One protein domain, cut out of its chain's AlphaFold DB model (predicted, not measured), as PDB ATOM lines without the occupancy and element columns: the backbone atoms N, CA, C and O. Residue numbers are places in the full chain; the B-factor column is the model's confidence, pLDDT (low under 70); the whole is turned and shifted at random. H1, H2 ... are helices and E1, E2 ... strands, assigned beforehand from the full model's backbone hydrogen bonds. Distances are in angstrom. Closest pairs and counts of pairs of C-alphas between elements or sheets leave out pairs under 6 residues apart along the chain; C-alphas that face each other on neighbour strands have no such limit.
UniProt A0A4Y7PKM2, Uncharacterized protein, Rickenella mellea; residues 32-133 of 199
ATOM      1  N   GLN A  32     172.406 217.020 175.732       95.50
ATOM      2  CA  GLN A  32     173.799 217.413 175.532       95.50
ATOM      3  C   GLN A  32     174.203 218.502 176.511       95.50
ATOM      4  O   GLN A  32     173.373 219.293 176.964       95.50
ATOM      5  N   LYS A  33     175.497 218.558 176.826       94.00
ATOM      6  CA  LYS A  33     176.037 219.597 177.701       94.00
ATOM      7  C   LYS A  33     176.020 220.952 176.987       94.00
ATOM      8  O   LYS A  33     176.656 221.119 175.950       94.00
ATOM      9  N   ALA A  34     175.290 221.908 177.545       92.44
ATOM     10  CA  ALA A  34     175.195 223.279 177.072       92.44
ATOM     11  C   ALA A  34     176.396 224.129 177.530       92.44
ATOM     12  O   ALA A  34     177.200 223.721 178.375       92.44
ATOM     13  N   SER A  35     176.502 225.347 176.995       89.94
ATOM     14  CA  SER A  35     177.565 226.309 177.333       89.94
ATOM     15  C   SER A  35     177.549 226.749 178.802       89.94
ATOM     16  O   SER A  35     178.595 227.098 179.344       89.94
ATOM     17  N   ASN A  36     176.393 226.672 179.469       85.94
ATOM     18  CA  ASN A  36     176.240 226.918 180.907       85.94
ATOM     19  C   ASN A  36     176.727 225.742 181.785       85.94
ATOM     20  O   ASN A  36     176.602 225.787 183.007       85.94
ATOM     21  N   GLY A  37     177.257 224.677 181.174       89.12
ATOM     22  CA  GLY A  37     177.785 223.504 181.862       89.12
ATOM     23  C   GLY A  37     176.734 222.488 182.317       89.12
ATOM     24  O   GLY A  37     177.126 221.442 182.835       89.12
ATOM     25  N   LYS A  38     175.439 222.747 182.105       91.44
ATOM     26  CA  LYS A  38     174.338 221.823 182.408       91.44
ATOM     27  C   LYS A  38     173.970 220.989 181.186       91.44
ATOM     28  O   LYS A  38     174.271 221.364 180.056       91.44
ATOM     29  N   PHE A  39     173.325 219.853 181.407       94.62
ATOM     30  CA  PHE A  39     172.740 219.067 180.326       94.62
ATOM     31  C   PHE A  39     171.358 219.618 179.974       94.62
ATOM     32  O   PHE A  39     170.554 219.860 180.868       94.62
ATOM     33  N   CYS A  40     171.108 219.807 178.681       95.88
ATOM     34  CA  CYS A  40     169.870 220.352 178.134       95.88
ATOM     35  C   CYS A  40     169.355 219.473 176.999       95.88
ATOM     36  O   CYS A  40     170.147 218.817 176.313       95.88
ATOM     37  N   TYR A  41     168.038 219.471 176.801       96.06
ATOM     38  CA  TYR A  41     167.398 218.754 175.708       96.06
ATOM     39  C   TYR A  41     167.267 219.636 174.465       96.06
ATOM     40  O   TYR A  41     166.720 220.736 174.518       96.06
ATOM     41  N   TYR A  42     167.753 219.121 173.340       96.50
ATOM     42  CA  TYR A  42     167.713 219.753 172.030       96.50
ATOM     43  C   TYR A  42     166.882 218.882 171.085       96.50
ATOM     44  O   TYR A  42     167.390 217.866 170.592       96.50
ATOM     45  N   PRO A  43     165.606 219.229 170.849       96.00
ATOM     46  CA  PRO A  43     164.772 218.482 169.924       96.00
ATOM     47  C   PRO A  43     165.237 218.678 168.479       96.00
ATOM     48  O   PRO A  43     165.718 219.745 168.106       96.00
ATOM     49  N   TYR A  44     165.060 217.653 167.646       95.56
ATOM     50  CA  TYR A  44     165.324 217.747 166.203       95.56
ATOM     51  C   TYR A  44     164.144 218.312 165.414       95.56
ATOM     52  O   TYR A  44     164.323 218.827 164.311       95.56
ATOM     53  N   THR A  45     162.937 218.210 165.967       94.12
ATOM     54  CA  THR A  45     161.687 218.672 165.357       94.12
ATOM     55  C   THR A  45     160.781 219.288 166.417       94.12
ATOM     56  O   THR A  45     160.878 218.972 167.600       94.12
ATOM     57  N   ALA A  46     159.871 220.170 166.010       93.81
ATOM     58  CA  ALA A  46     158.809 220.626 166.901       93.81
ATOM     59  C   ALA A  46     157.842 219.474 167.217       93.81
ATOM     60  O   ALA A  46     157.587 218.623 166.361       93.81
ATOM     61  N   GLY A  47     157.284 219.458 168.426       91.38
ATOM     62  CA  GLY A  47     156.148 218.595 168.726       91.38
ATOM     63  C   GLY A  47     154.885 219.111 168.033       91.38
ATOM     64  O   GLY A  47     154.690 220.319 167.905       91.38
ATOM     65  N   THR A  48     154.028 218.201 167.575       90.12
ATOM     66  CA  THR A  48     152.774 218.550 166.880       90.12
ATOM     67  C   THR A  48     151.539 218.354 167.744       90.12
ATOM     68  O   THR A  48     150.522 219.007 167.523       90.12
ATOM     69  N   ASP A  49     151.622 217.467 168.730       90.88
ATOM     70  CA  ASP A  49     150.487 217.127 169.576       90.88
ATOM     71  C   ASP A  49     150.362 218.110 170.740       90.88
ATOM     72  O   ASP A  49     151.356 218.577 171.293       90.88
ATOM     73  N   ALA A  50     149.130 218.397 171.155       90.06
ATOM     74  CA  ALA A  50     148.852 219.181 172.359       90.06
ATOM     75  C   ALA A  50     148.711 218.307 173.621       90.06
ATOM     76  O   ALA A  50     148.548 218.830 174.719       90.06
ATOM     77  N   SER A  51     148.708 216.974 173.482       88.94
ATOM     78  CA  SER A  51     148.501 216.043 174.598       88.94
ATOM     79  C   SER A  51     148.962 214.618 174.272       88.94
ATOM     80  O   SER A  51     149.091 214.254 173.107       88.94
ATOM     81  N   CYS A  52     149.119 213.788 175.307       88.00
ATOM     82  CA  CYS A  52     149.510 212.373 175.206       88.00
ATOM     83  C   CYS A  52     148.338 211.394 175.010       88.00
ATOM     84  O   CYS A  52     148.483 210.205 175.301       88.00
ATOM     85  N   SER A  53     147.161 211.870 174.592       78.88
ATOM     86  CA  SER A  53     145.908 211.096 174.639       78.88
ATOM     87  C   SER A  53     145.937 209.788 173.836       78.88
ATOM     88  O   SER A  53     145.229 208.846 174.179       78.88
ATOM     89  N   SER A  54     146.785 209.704 172.810       72.38
ATOM     90  CA  SER A  54     146.969 208.530 171.948       72.38
ATOM     91  C   SER A  54     148.022 207.524 172.438       72.38
ATOM     92  O   SER A  54     148.122 206.440 171.868       72.38
ATOM     93  N   GLN A  55     148.824 207.869 173.453       72.12
ATOM     94  CA  GLN A  55     150.057 207.146 173.799       72.12
ATOM     95  C   GLN A  55     149.954 206.407 175.143       72.12
ATOM     96  O   GLN A  55     150.142 205.193 175.201       72.12
ATOM     97  N   SER A  56     149.661 207.124 176.232       81.25
ATOM     98  CA  SER A  56     149.455 206.560 177.575       81.25
ATOM     99  C   SER A  56     148.933 207.655 178.504       81.25
ATOM    100  O   SER A  56     149.485 208.759 178.554       81.25
ATOM    101  N   ALA A  57     147.877 207.345 179.261       87.62
ATOM    102  CA  ALA A  57     147.328 208.266 180.253       87.62
ATOM    103  C   ALA A  57     148.349 208.574 181.363       87.62
ATOM    104  O   ALA A  57     148.410 209.706 181.840       87.62
ATOM    105  N   GLU A  58     149.189 207.597 181.729       90.81
ATOM    106  CA  GLU A  58     150.247 207.791 182.722       90.81
ATOM    107  C   GLU A  58     151.323 208.767 182.235       90.81
ATOM    108  O   GLU A  58     151.731 209.657 182.974       90.81
ATOM    109  N   LEU A  59     151.761 208.661 180.976       93.00
ATOM    110  CA  LEU A  59     152.728 209.617 180.421       93.00
ATOM    111  C   LEU A  59     152.124 211.017 180.265       93.00
ATOM    112  O   LEU A  59     152.833 212.007 180.426       93.00
ATOM    113  N   GLY A  60     150.817 211.114 180.006       94.62
ATOM    114  CA  GLY A  60     150.094 212.387 179.989       94.62
ATOM    115  C   GLY A  60     150.087 213.105 181.333       94.62
ATOM    116  O   GLY A  60     150.344 214.310 181.391       94.62
ATOM    117  N   SER A  61     149.825 212.377 182.417       94.62
ATOM    118  CA  SER A  61     149.798 212.972 183.754       94.62
ATOM    119  C   SER A  61     151.199 213.376 184.223       94.62
ATOM    120  O   SER A  61     151.371 214.487 184.729       94.62
ATOM    121  N   VAL A  62     152.218 212.555 183.949       96.00
ATOM    122  CA  VAL A  62     153.613 212.874 184.287       96.00
ATOM    123  C   VAL A  62     154.142 214.067 183.478       96.00
ATOM    124  O   VAL A  62     154.813 214.938 184.026       96.00
ATOM    125  N   LEU A  63     153.766 214.179 182.198       96.00
ATOM    126  CA  LEU A  63     154.124 215.327 181.366       96.00
ATOM    127  C   LEU A  63     153.460 216.610 181.856       96.00
ATOM    128  O   LEU A  63     154.094 217.660 181.886       96.00
ATOM    129  N   THR A  64     152.203 216.526 182.288       95.44
ATOM    130  CA  THR A  64     151.501 217.675 182.875       95.44
ATOM    131  C   THR A  64     152.231 218.178 184.117       95.44
ATOM    132  O   THR A  64     152.445 219.382 184.252       95.44
ATOM    133  N   ALA A  65     152.669 217.264 184.991       96.12
ATOM    134  CA  ALA A  65     153.504 217.623 186.130       96.12
ATOM    135  C   ALA A  65     154.806 218.288 185.657       96.12
ATOM    136  O   ALA A  65     155.155 219.364 186.145       96.12
ATOM    137  N   HIS A  66     155.504 217.702 184.679       97.06
ATOM    138  CA  HIS A  66     156.759 218.240 184.147       97.06
ATOM    139  C   HIS A  66     156.642 219.675 183.633       97.06
ATOM    140  O   HIS A  66     157.468 220.516 183.978       97.06
ATOM    141  N   LEU A  67     155.585 219.999 182.889       95.88
ATOM    142  CA  LEU A  67     155.391 221.346 182.343       95.88
ATOM    143  C   LEU A  67     155.178 222.433 183.421       95.88
ATOM    144  O   LEU A  67     155.323 223.628 183.137       95.88
ATOM    145  N   ALA A  68     154.875 222.042 184.664       95.12
ATOM    146  CA  ALA A  68     154.570 222.950 185.767       95.12
ATOM    147  C   ALA A  68     155.763 223.310 186.681       95.12
ATOM    148  O   ALA A  68     155.616 224.219 187.492       95.12
ATOM    149  N   GLN A  69     156.919 222.634 186.590       89.06
ATOM    150  CA  GLN A  69     157.920 222.626 187.681       89.06
ATOM    151  C   GLN A  69     159.315 223.188 187.363       89.06
ATOM    152  O   GLN A  69     160.230 223.002 188.156       89.06
ATOM    153  N   GLY A  70     159.519 223.830 186.211       91.88
ATOM    154  CA  GLY A  70     160.742 224.614 185.964       91.88
ATOM    155  C   GLY A  70     162.007 223.834 185.572       91.88
ATOM    156  O   GLY A  70     162.924 224.415 184.994       91.88
ATOM    157  N   HIS A  71     162.073 222.519 185.790       95.06
ATOM    158  CA  HIS A  71     163.199 221.678 185.357       95.06
ATOM    159  C   HIS A  71     163.028 221.155 183.924       95.06
ATOM    160  O   HIS A  71     162.137 220.342 183.684       95.06
ATOM    161  N   SER A  72     163.893 221.556 182.983       96.00
ATOM    162  CA  SER A  72     163.813 221.140 181.571       96.00
ATOM    163  C   SER A  72     164.100 219.659 181.357       96.00
ATOM    164  O   SER A  72     163.669 219.110 180.352       96.00
ATOM    165  N   ILE A  73     164.790 219.001 182.289       96.00
ATOM    166  CA  ILE A  73     164.979 217.550 182.335       96.00
ATOM    167  C   ILE A  73     164.759 217.106 183.778       96.00
ATOM    168  O   ILE A  73     165.409 217.618 184.692       96.00
ATOM    169  N   ALA A  74     163.851 216.155 183.983       96.19
ATOM    170  CA  ALA A  74     163.484 215.701 185.317       96.19
ATOM    171  C   ALA A  74     162.985 214.256 185.327       96.19
ATOM    172  O   ALA A  74     162.368 213.776 184.371       96.19
ATOM    173  N   TYR A  75     163.233 213.595 186.452       95.50
ATOM    174  CA  TYR A  75     162.777 212.254 186.758       95.50
ATOM    175  C   TYR A  75     161.573 212.294 187.698       95.50
ATOM    176  O   TYR A  75     161.519 213.085 188.646       95.50
ATOM    177  N   TYR A  76     160.643 211.371 187.468       96.12
ATOM    178  CA  TYR A  76     159.441 211.189 188.272       96.12
ATOM    179  C   TYR A  76     159.292 209.748 188.712       96.12
ATOM    180  O   TYR A  76     159.492 208.828 187.919       96.12
ATOM    181  N   GLY A  77     158.897 209.559 189.962       94.75
ATOM    182  CA  GLY A  77     158.474 208.271 190.484       94.75
ATOM    183  C   GLY A  77     156.998 207.982 190.184       94.75
ATOM    184  O   GLY A  77     156.374 208.644 189.344       94.75
ATOM    185  N   PRO A  78     156.416 207.005 190.897       92.00
ATOM    186  CA  PRO A  78     154.973 206.801 190.934       92.00
ATOM    187  C   PRO A  78     154.228 208.087 191.320       92.00
ATOM    188  O   PRO A  78     154.778 208.958 191.995       92.00
ATOM    189  N   ASP A  79     152.980 208.206 190.867       92.38
ATOM    190  CA  ASP A  79     152.096 209.342 191.167       92.38
ATOM    191  C   ASP A  79     152.640 210.715 190.726       92.38
ATOM    192  O   ASP A  79     152.250 211.756 191.250       92.38
ATOM    193  N   ASN A  80     153.526 210.722 189.722       94.62
ATOM    194  CA  ASN A  80     154.131 211.919 189.131       94.62
ATOM    195  C   ASN A  80     154.982 212.745 190.112       94.62
ATOM    196  O   ASN A  80     155.182 213.944 189.914       94.62
ATOM    197  N   VAL A  81     155.492 212.110 191.169       95.75
ATOM    198  CA  VAL A  81     156.330 212.765 192.178       95.75
ATOM    199  C   VAL A  81     157.715 213.038 191.603       95.75
ATOM    200  O   VAL A  81     158.383 212.110 191.151       95.75
ATOM    201  N   PHE A  82     158.164 214.295 191.646       96.06
ATOM    202  CA  PHE A  82     159.534 214.669 191.290       96.06
ATOM    203  C   PHE A  82     160.535 213.938 192.191       96.06
ATOM    204  O   PHE A  82     160.475 214.062 193.415       96.06
ATOM    205  N   VAL A  83     161.452 213.179 191.589       95.06
ATOM    206  CA  VAL A  83     162.515 212.472 192.327       95.06
ATOM    207  C   VAL A  83     163.883 213.116 192.138       95.06
ATOM    208  O   VAL A  83     164.755 212.952 192.990       95.06
ATOM    209  N   GLY A  84     164.062 213.883 191.062       94.06
ATOM    210  CA  GLY A  84     165.270 214.656 190.847       94.06
ATOM    211  C   GLY A  84     165.393 215.214 189.434       94.06
ATOM    212  O   GLY A  84     164.629 214.874 188.531       94.06
ATOM    213  N   ASP A  85     166.359 216.108 189.264       93.81
ATOM    214  CA  ASP A  85     166.651 216.760 187.993       93.81
ATOM    215  C   ASP A  85     167.598 215.911 187.124       93.81
ATOM    216  O   ASP A  85     167.825 214.726 187.367       93.81
ATOM    217  N   VAL A  86     168.188 216.532 186.104       91.81
ATOM    218  CA  VAL A  86     169.173 215.924 185.197       91.81
ATOM    219  C   VAL A  86     170.387 215.283 185.894       91.81
ATOM    220  O   VAL A  86     171.075 214.456 185.294       91.81
ATOM    221  N   SER A  87     170.670 215.654 187.146       91.19
ATOM    222  CA  SER A  87     171.772 215.123 187.949       91.19
ATOM    223  C   SER A  87     171.377 213.939 188.833       91.19
ATOM    224  O   SER A  87     172.238 213.379 189.505       91.19
ATOM    225  N   TRP A  88     170.108 213.527 188.841       92.06
ATOM    226  CA  TRP A  88     169.661 212.409 189.664       92.06
ATOM    227  C   TRP A  88     170.143 211.066 189.101       92.06
ATOM    228  O   TRP A  88     169.735 210.710 188.000       92.06
ATOM    229  N   PRO A  89     170.975 210.294 189.820       90.50
ATOM    230  CA  PRO A  89     171.480 209.024 189.310       90.50
ATOM    231  C   PRO A  89     170.358 208.001 189.192       90.50
ATOM    232  O   PRO A  89     169.669 207.742 190.180       90.50
ATOM    233  N   TYR A  90     170.219 207.362 188.030       88.75
ATOM    234  CA  TYR A  90     169.217 206.322 187.840       88.75
ATOM    235  C   TYR A  90     169.615 205.056 188.617       88.75
ATOM    236  O   TYR A  90     170.604 204.399 188.272       88.75
ATOM    237  N   PRO A  91     168.876 204.663 189.672       87.25
ATOM    238  CA  PRO A  91     169.288 203.549 190.502       87.25
ATOM    239  C   PRO A  91     169.043 202.214 189.786       87.25
ATOM    240  O   PRO A  91     168.058 202.053 189.054       87.25
ATOM    241  N   PRO A  92     169.885 201.197 190.038       82.69
ATOM    242  CA  PRO A  92     169.565 199.844 189.617       82.69
ATOM    243  C   PRO A  92     168.241 199.423 190.266       82.69
ATOM    244  O   PRO A  92     168.075 199.529 191.480       82.69
ATOM    245  N   ASN A  93     167.308 198.916 189.459       84.06
ATOM    246  CA  ASN A  93     165.959 198.534 189.894       84.06
ATOM    247  C   ASN A  93     165.097 199.709 190.400       84.06
ATOM    248  O   ASN A  93     164.344 199.544 191.356       84.06
ATOM    249  N   ALA A  94     165.151 200.867 189.730       83.62
ATOM    250  CA  ALA A  94     164.349 202.062 190.044       83.62
ATOM    251  C   ALA A  94     162.817 201.857 190.088       83.62
ATOM    252  O   ALA A  94     162.077 202.762 190.470       83.62
ATOM    253  N   GLY A  95     162.312 200.685 189.689       89.06
ATOM    254  CA  GLY A  95     160.884 200.414 189.599       89.06
ATOM    255  C   GLY A  95     160.235 201.246 188.494       89.06
ATOM    256  O   GLY A  95     160.757 201.332 187.383       89.06
ATOM    257  N   ILE A  96     159.075 201.837 188.785       90.50
ATOM    258  CA  ILE A  96     158.410 202.753 187.856       90.50
ATOM    259  C   ILE A  96     159.036 204.132 188.028       90.50
ATOM    260  O   ILE A  96     158.795 204.816 189.017       90.50
ATOM    261  N   THR A  97     159.834 204.519 187.041       92.88
ATOM    262  CA  THR A  97     160.378 205.866 186.902       92.88
ATOM    263  C   THR A  97     160.071 206.372 185.498       92.88
ATOM    264  O   THR A  97     160.049 205.600 184.535       92.88
ATOM    265  N   TYR A  98     159.835 207.670 185.382       94.06
ATOM    266  CA  TYR A  98     159.655 208.379 184.127       94.06
ATOM    267  C   TYR A  98     160.736 209.444 184.008       94.06
ATOM    268  O   TYR A  98     161.077 210.084 184.996       94.06
ATOM    269  N   LEU A  99     161.257 209.646 182.804       94.75
ATOM    270  CA  LEU A  99     162.048 210.818 182.468       94.75
ATOM    271  C   LEU A  99     161.200 211.682 181.556       94.75
ATOM    272  O   LEU A  99     160.680 211.181 180.556       94.75
ATOM    273  N   CYS A 100     161.139 212.970 181.862       95.56
ATOM    274  CA  CYS A 100     160.669 213.961 180.919       95.56
ATOM    275  C   CYS A 100     161.761 214.954 180.575       95.56
ATOM    276  O   CYS A 100     162.599 215.286 181.418       95.56
ATOM    277  N   ALA A 101     161.712 215.444 179.344       96.19
ATOM    278  CA  ALA A 101     162.507 216.580 178.944       96.19
ATOM    279  C   ALA A 101     161.752 217.510 178.000       96.19
ATOM    280  O   ALA A 101     160.928 217.070 177.200       96.19
ATOM    281  N   SER A 102     162.091 218.790 178.074       96.56
ATOM    282  CA  SER A 102     161.515 219.871 177.286       96.56
ATOM    283  C   SER A 102     162.623 220.727 176.694       96.56
ATOM    284  O   SER A 102     163.643 220.979 177.336       96.56
ATOM    285  N   GLY A 103     162.431 221.183 175.463       96.56
ATOM    286  CA  GLY A 103     163.403 222.007 174.758       96.56
ATOM    287  C   GLY A 103     162.768 222.792 173.621       96.56
ATOM    288  O   GLY A 103     161.575 222.651 173.331       96.56
ATOM    289  N   SER A 104     163.579 223.612 172.959       95.50
ATOM    290  CA  SER A 104     163.144 224.415 171.820       95.50
ATOM    291  C   SER A 104     164.008 224.194 170.584       95.50
ATOM    292  O   SER A 104     165.186 223.844 170.657       95.50
ATOM    293  N   ILE A 105     163.394 224.409 169.425       93.75
ATOM    294  CA  ILE A 105     164.040 224.418 168.119       93.75
ATOM    295  C   ILE A 105     163.392 225.506 167.264       93.75
ATOM    296  O   ILE A 105     162.192 225.474 167.011       93.75
ATOM    297  N   ASN A 106     164.183 226.485 166.817       90.00
ATOM    298  CA  ASN A 106     163.740 227.565 165.922       90.00
ATOM    299  C   ASN A 106     162.446 228.282 166.374       90.00
ATOM    300  O   ASN A 106     161.583 228.580 165.553       90.00
ATOM    301  N   GLY A 107     162.290 228.535 167.680       87.19
ATOM    302  CA  GLY A 107     161.099 229.191 168.248       87.19
ATOM    303  C   GLY A 107     159.874 228.283 168.420       87.19
ATOM    304  O   GLY A 107     158.827 228.744 168.868       87.19
ATOM    305  N   ALA A 108     159.996 226.996 168.090       93.06
ATOM    306  CA  ALA A 108     159.023 225.962 168.407       93.06
ATOM    307  C   ALA A 108     159.522 225.080 169.561       93.06
ATOM    308  O   ALA A 108     160.696 225.128 169.930       93.06
ATOM    309  N   TYR A 109     158.628 224.267 170.122       94.81
ATOM    310  CA  TYR A 109     158.881 223.510 171.346       94.81
ATOM    311  C   TYR A 109     158.621 222.036 171.136       94.81
ATOM    312  O   TYR A 109     157.812 221.629 170.299       94.81
ATOM    313  N   GLN A 110     159.312 221.235 171.928       95.69
ATOM    314  CA  GLN A 110     159.002 219.834 172.075       95.69
ATOM    315  C   GLN A 110     159.257 219.433 173.519       95.69
ATOM    316  O   GLN A 110     160.336 219.684 174.058       95.69
ATOM    317  N   SER A 111     158.273 218.764 174.096       95.38
ATOM    318  CA  SER A 111     158.370 218.149 175.407       95.38
ATOM    319  C   SER A 111     158.021 216.681 175.266       95.38
ATOM    320  O   SER A 111     157.081 216.334 174.551       95.38
ATOM    321  N   PHE A 112     158.782 215.806 175.908       93.94
ATOM    322  CA  PHE A 112     158.514 214.380 175.883       93.94
ATOM    323  C   PHE A 112     158.621 213.768 177.272       93.94
ATOM    324  O   PHE A 112     159.337 214.280 178.126       93.94
ATOM    325  N   CYS A 113     157.937 212.644 177.466       94.38
ATOM    326  CA  CYS A 113     158.131 211.760 178.607       94.38
ATOM    327  C   CYS A 113     158.235 210.311 178.139       94.38
ATOM    328  O   CYS A 113     157.515 209.877 177.237       94.38
ATOM    329  N   ALA A 114     159.117 209.548 178.766       93.00
ATOM    330  CA  ALA A 114     159.323 208.135 178.491       93.00
ATOM    331  C   ALA A 114     159.734 207.400 179.768       93.00
ATOM    332  O   ALA A 114     160.039 208.013 180.792       93.00
ATOM    333  N   ARG A 115     159.775 206.068 179.704       91.38
ATOM    334  CA  ARG A 115     160.440 205.268 180.736       91.38
ATOM    335  C   ARG A 115     161.928 205.140 180.398       91.38
ATOM    336  O   ARG A 115     162.244 204.543 179.365       91.38
ATOM    337  N   PRO A 116     162.836 205.686 181.224       90.19
ATOM    338  CA  PRO A 116     164.262 205.494 181.039       90.19
ATOM    339  C   PRO A 116     164.654 204.052 181.376       90.19
ATOM    340  O   PRO A 116     163.990 203.372 182.158       90.19
ATOM    341  N   TYR A 117     165.739 203.585 180.766       87.19
ATOM    342  CA  TYR A 117     166.305 202.259 181.009       87.19
ATOM    343  C   TYR A 117     167.532 202.327 181.924       87.19
ATOM    344  O   TYR A 117     167.700 201.483 182.805       87.19
ATOM    345  N   SER A 118     168.374 203.343 181.730       88.25
ATOM    346  CA  SER A 118     169.558 203.616 182.544       88.25
ATOM    347  C   SER A 118     169.994 205.076 182.403       88.25
ATOM    348  O   SER A 118     169.455 205.823 181.581       88.25
ATOM    349  N   ASP A 119     171.032 205.457 183.146       87.00
ATOM    350  CA  ASP A 119     171.826 206.660 182.882       87.00
ATOM    351  C   ASP A 119     172.198 206.747 181.395       87.00
ATOM    352  O   ASP A 119     172.528 205.737 180.764       87.00
ATOM    353  N   ASN A 120     172.109 207.949 180.820       86.38
ATOM    354  CA  ASN A 120     172.302 208.220 179.389       86.38
ATOM    355  C   ASN A 120     171.429 207.366 178.429       86.38
ATOM    356  O   ASN A 120     171.673 207.371 177.223       86.38
ATOM    357  N   ALA A 121     170.418 206.642 178.928       85.50
ATOM    358  CA  ALA A 121     169.536 205.765 178.157       85.50
ATOM    359  C   ALA A 121     168.057 206.039 178.468       85.50
ATOM    360  O   ALA A 121     167.395 205.264 179.159       85.50
ATOM    361  N   PHE A 122     167.516 207.151 177.964       80.38
ATOM    362  CA  PHE A 122     166.162 207.590 178.331       80.38
ATOM    363  C   PHE A 122     165.042 207.240 177.361       80.38
ATOM    364  O   PHE A 122     163.894 207.638 177.551       80.38
ATOM    365  N   TYR A 123     165.368 206.485 176.325       74.06
ATOM    366  CA  TYR A 123     164.397 205.979 175.380       74.06
ATOM    367  C   TYR A 123     164.653 204.492 175.199       74.06
ATOM    368  O   TYR A 123     165.691 204.076 174.679       74.06
ATOM    369  N   TYR A 124     163.704 203.698 175.678       69.81
ATOM    370  CA  TYR A 124     163.683 202.258 175.499       69.81
ATOM    371  C   TYR A 124     162.717 201.920 174.364       69.81
ATOM    372  O   TYR A 124     161.555 202.314 174.412       69.81
ATOM    373  N   LEU A 125     163.175 201.175 173.356       69.50
ATOM    374  CA  LEU A 125     162.302 200.573 172.346       69.50
ATOM    375  C   LEU A 125     162.055 199.100 172.688       69.50
ATOM    376  O   LEU A 125     163.027 198.400 172.975       69.50
ATOM    377  N   PRO A 126     160.811 198.590 172.599       66.81
ATOM    378  CA  PRO A 126     159.556 199.264 172.237       66.81
ATOM    379  C   PRO A 126     158.794 199.755 173.488       66.81
ATOM    380  O   PRO A 126     157.861 199.106 173.955       66.81
ATOM    381  N   GLY A 127     159.210 200.867 174.091       76.88
ATOM    382  CA  GLY A 127     158.527 201.489 175.227       76.88
ATOM    383  C   GLY A 127     157.569 202.598 174.782       76.88
ATOM    384  O   GLY A 127     157.809 203.229 173.751       76.88
ATOM    385  N   PRO A 128     156.490 202.866 175.540       85.44
ATOM    386  CA  PRO A 128     155.634 204.007 175.262       85.44
ATOM    387  C   PRO A 128     156.410 205.305 175.505       85.44
ATOM    388  O   PRO A 128     157.142 205.446 176.490       85.44
ATOM    389  N   THR A 129     156.206 206.265 174.616       89.50
ATOM    390  CA  THR A 129     156.634 207.651 174.786       89.50
ATOM    391  C   THR A 129     155.434 208.556 174.665       89.50
ATOM    392  O   THR A 129     154.462 208.173 174.029       89.50
ATOM    393  N   CYS A 130     155.507 209.739 175.260       92.75
ATOM    394  CA  CYS A 130     154.662 210.861 174.907       92.75
ATOM    395  C   CYS A 130     155.528 211.985 174.364       92.75
ATOM    396  O   CYS A 130     156.526 212.301 175.000       92.75
ATOM    397  N   VAL A 131     155.137 212.598 173.248       92.88
ATOM    398  CA  VAL A 131     155.755 213.811 172.699       92.88
ATOM    399  C   VAL A 131     154.663 214.847 172.426       92.88
ATOM    400  O   VAL A 131     153.647 214.510 171.830       92.88
ATOM    401  N   VAL A 132     154.865 216.098 172.842       94.50
ATOM    402  CA  VAL A 132     153.949 217.231 172.607       94.50
ATOM    403  C   VAL A 132     154.714 218.484 172.189       94.50
ATOM    404  O   VAL A 132     155.904 218.620 172.464       94.50
ATOM    405  N   GLY A 133     154.023 219.428 171.555       94.75
ATOM    406  CA  GLY A 133     154.541 220.735 171.137       94.75
ATOM    407  C   GLY A 133     154.364 221.855 172.165       94.75
ATOM    408  O   GLY A 133     154.226 223.012 171.779       94.75
TER     409      GLY A 133
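Overview. This is residues 32 to 133 of the 199 residues of an uncharacterized protein of Rickenella mellea (UniProt A0A4Y7PKM2). A twisted sheet of five strands has the helix H1 packed slantwise over one face, while the separate strand E1 crosses the opposite face over E4. Three long links with no named element, residues 44 to 56, 86 to 97 and 115 to 128, loop round this body. The printed part has 102 residues, with one named helix and six named strands in the order E1 H1 E2 E3 E4 E5 E6; the sheet, E3 E2 E4 E5 E6, is antiparallel throughout. The class is mixed, helices and strands, though 43 of the 102 residues are in named elements. The whole is compact, with a radius of gyration of the C-alphas of 12.8 A, and rounded, with spans of 38 by 35 by 26 A.

Along the chain. E1, residues 39 to 43, is 13.1 A long and begins with C-alpha 39 at (172.740, 219.067, 180.326). H1, residues 57 to 67, is 15.5 A long and begins with C-alpha 57 at (147.328, 208.266, 180.253). E2 is residues 73 to 76, 10.3 A, and E3 is residues 82 to 85, 8.1 A. E4, residues 98 to 105, is 23.1 A long, and E5, residues 108 to 114, is 20.5 A long. E6, residues 129 to 132, is 10.2 A long and ends with C-alpha 132 at (153.949, 217.231, 172.607).

Arrangement. In the sheet E3 and E6 are the edge strands. E4, E5 and E6 form a meander, each strand the antiparallel neighbour of the one before. E4 and E5 are a hairpin at 166 degrees, with N 101 and O 112 2.9 A apart, within hydrogen-bond range. E5 and E6 are a hairpin too, at 160 degrees, with N 113 and O 130 at 2.9 A. E2 and E4 stand at 159 degrees, with N 76 and O 98 at 2.8 A. E2 and E3 are a hairpin at 154 degrees, with N 75 and O 84 at 2.8 A. H1 is on the sheet at a height of 7.4 A, over E4 and E5, in two layers, a helix on one face of a sheet. On the local plane it stands at 55 degrees to E4, slantwise to the strands. The closest C-alphas of H1 and E5 are those of Leu 63 and Cys 113, 6.0 A apart. In H1 every O i to N i+4 pair is within hydrogen-bond range. E1 pairs with no named strand; its residues 39 to 40 pair antiparallel with residues 32 to 33. The closest C-alphas of E1 and E4 are those of Tyr 41 and Gly 103, 5.2 A apart. E1 and H1 are apart.

Size, cuts and confidence. The two C-alphas farthest apart, those of Asn 93 and Gly 107, are 37.8 A from each other. The printed part has no cut. The links E1 to H1, E3 to E4 and E5 to E6 are long. The mean pLDDT of the printed part is 90.7, and residues 124 to 126 are under 70.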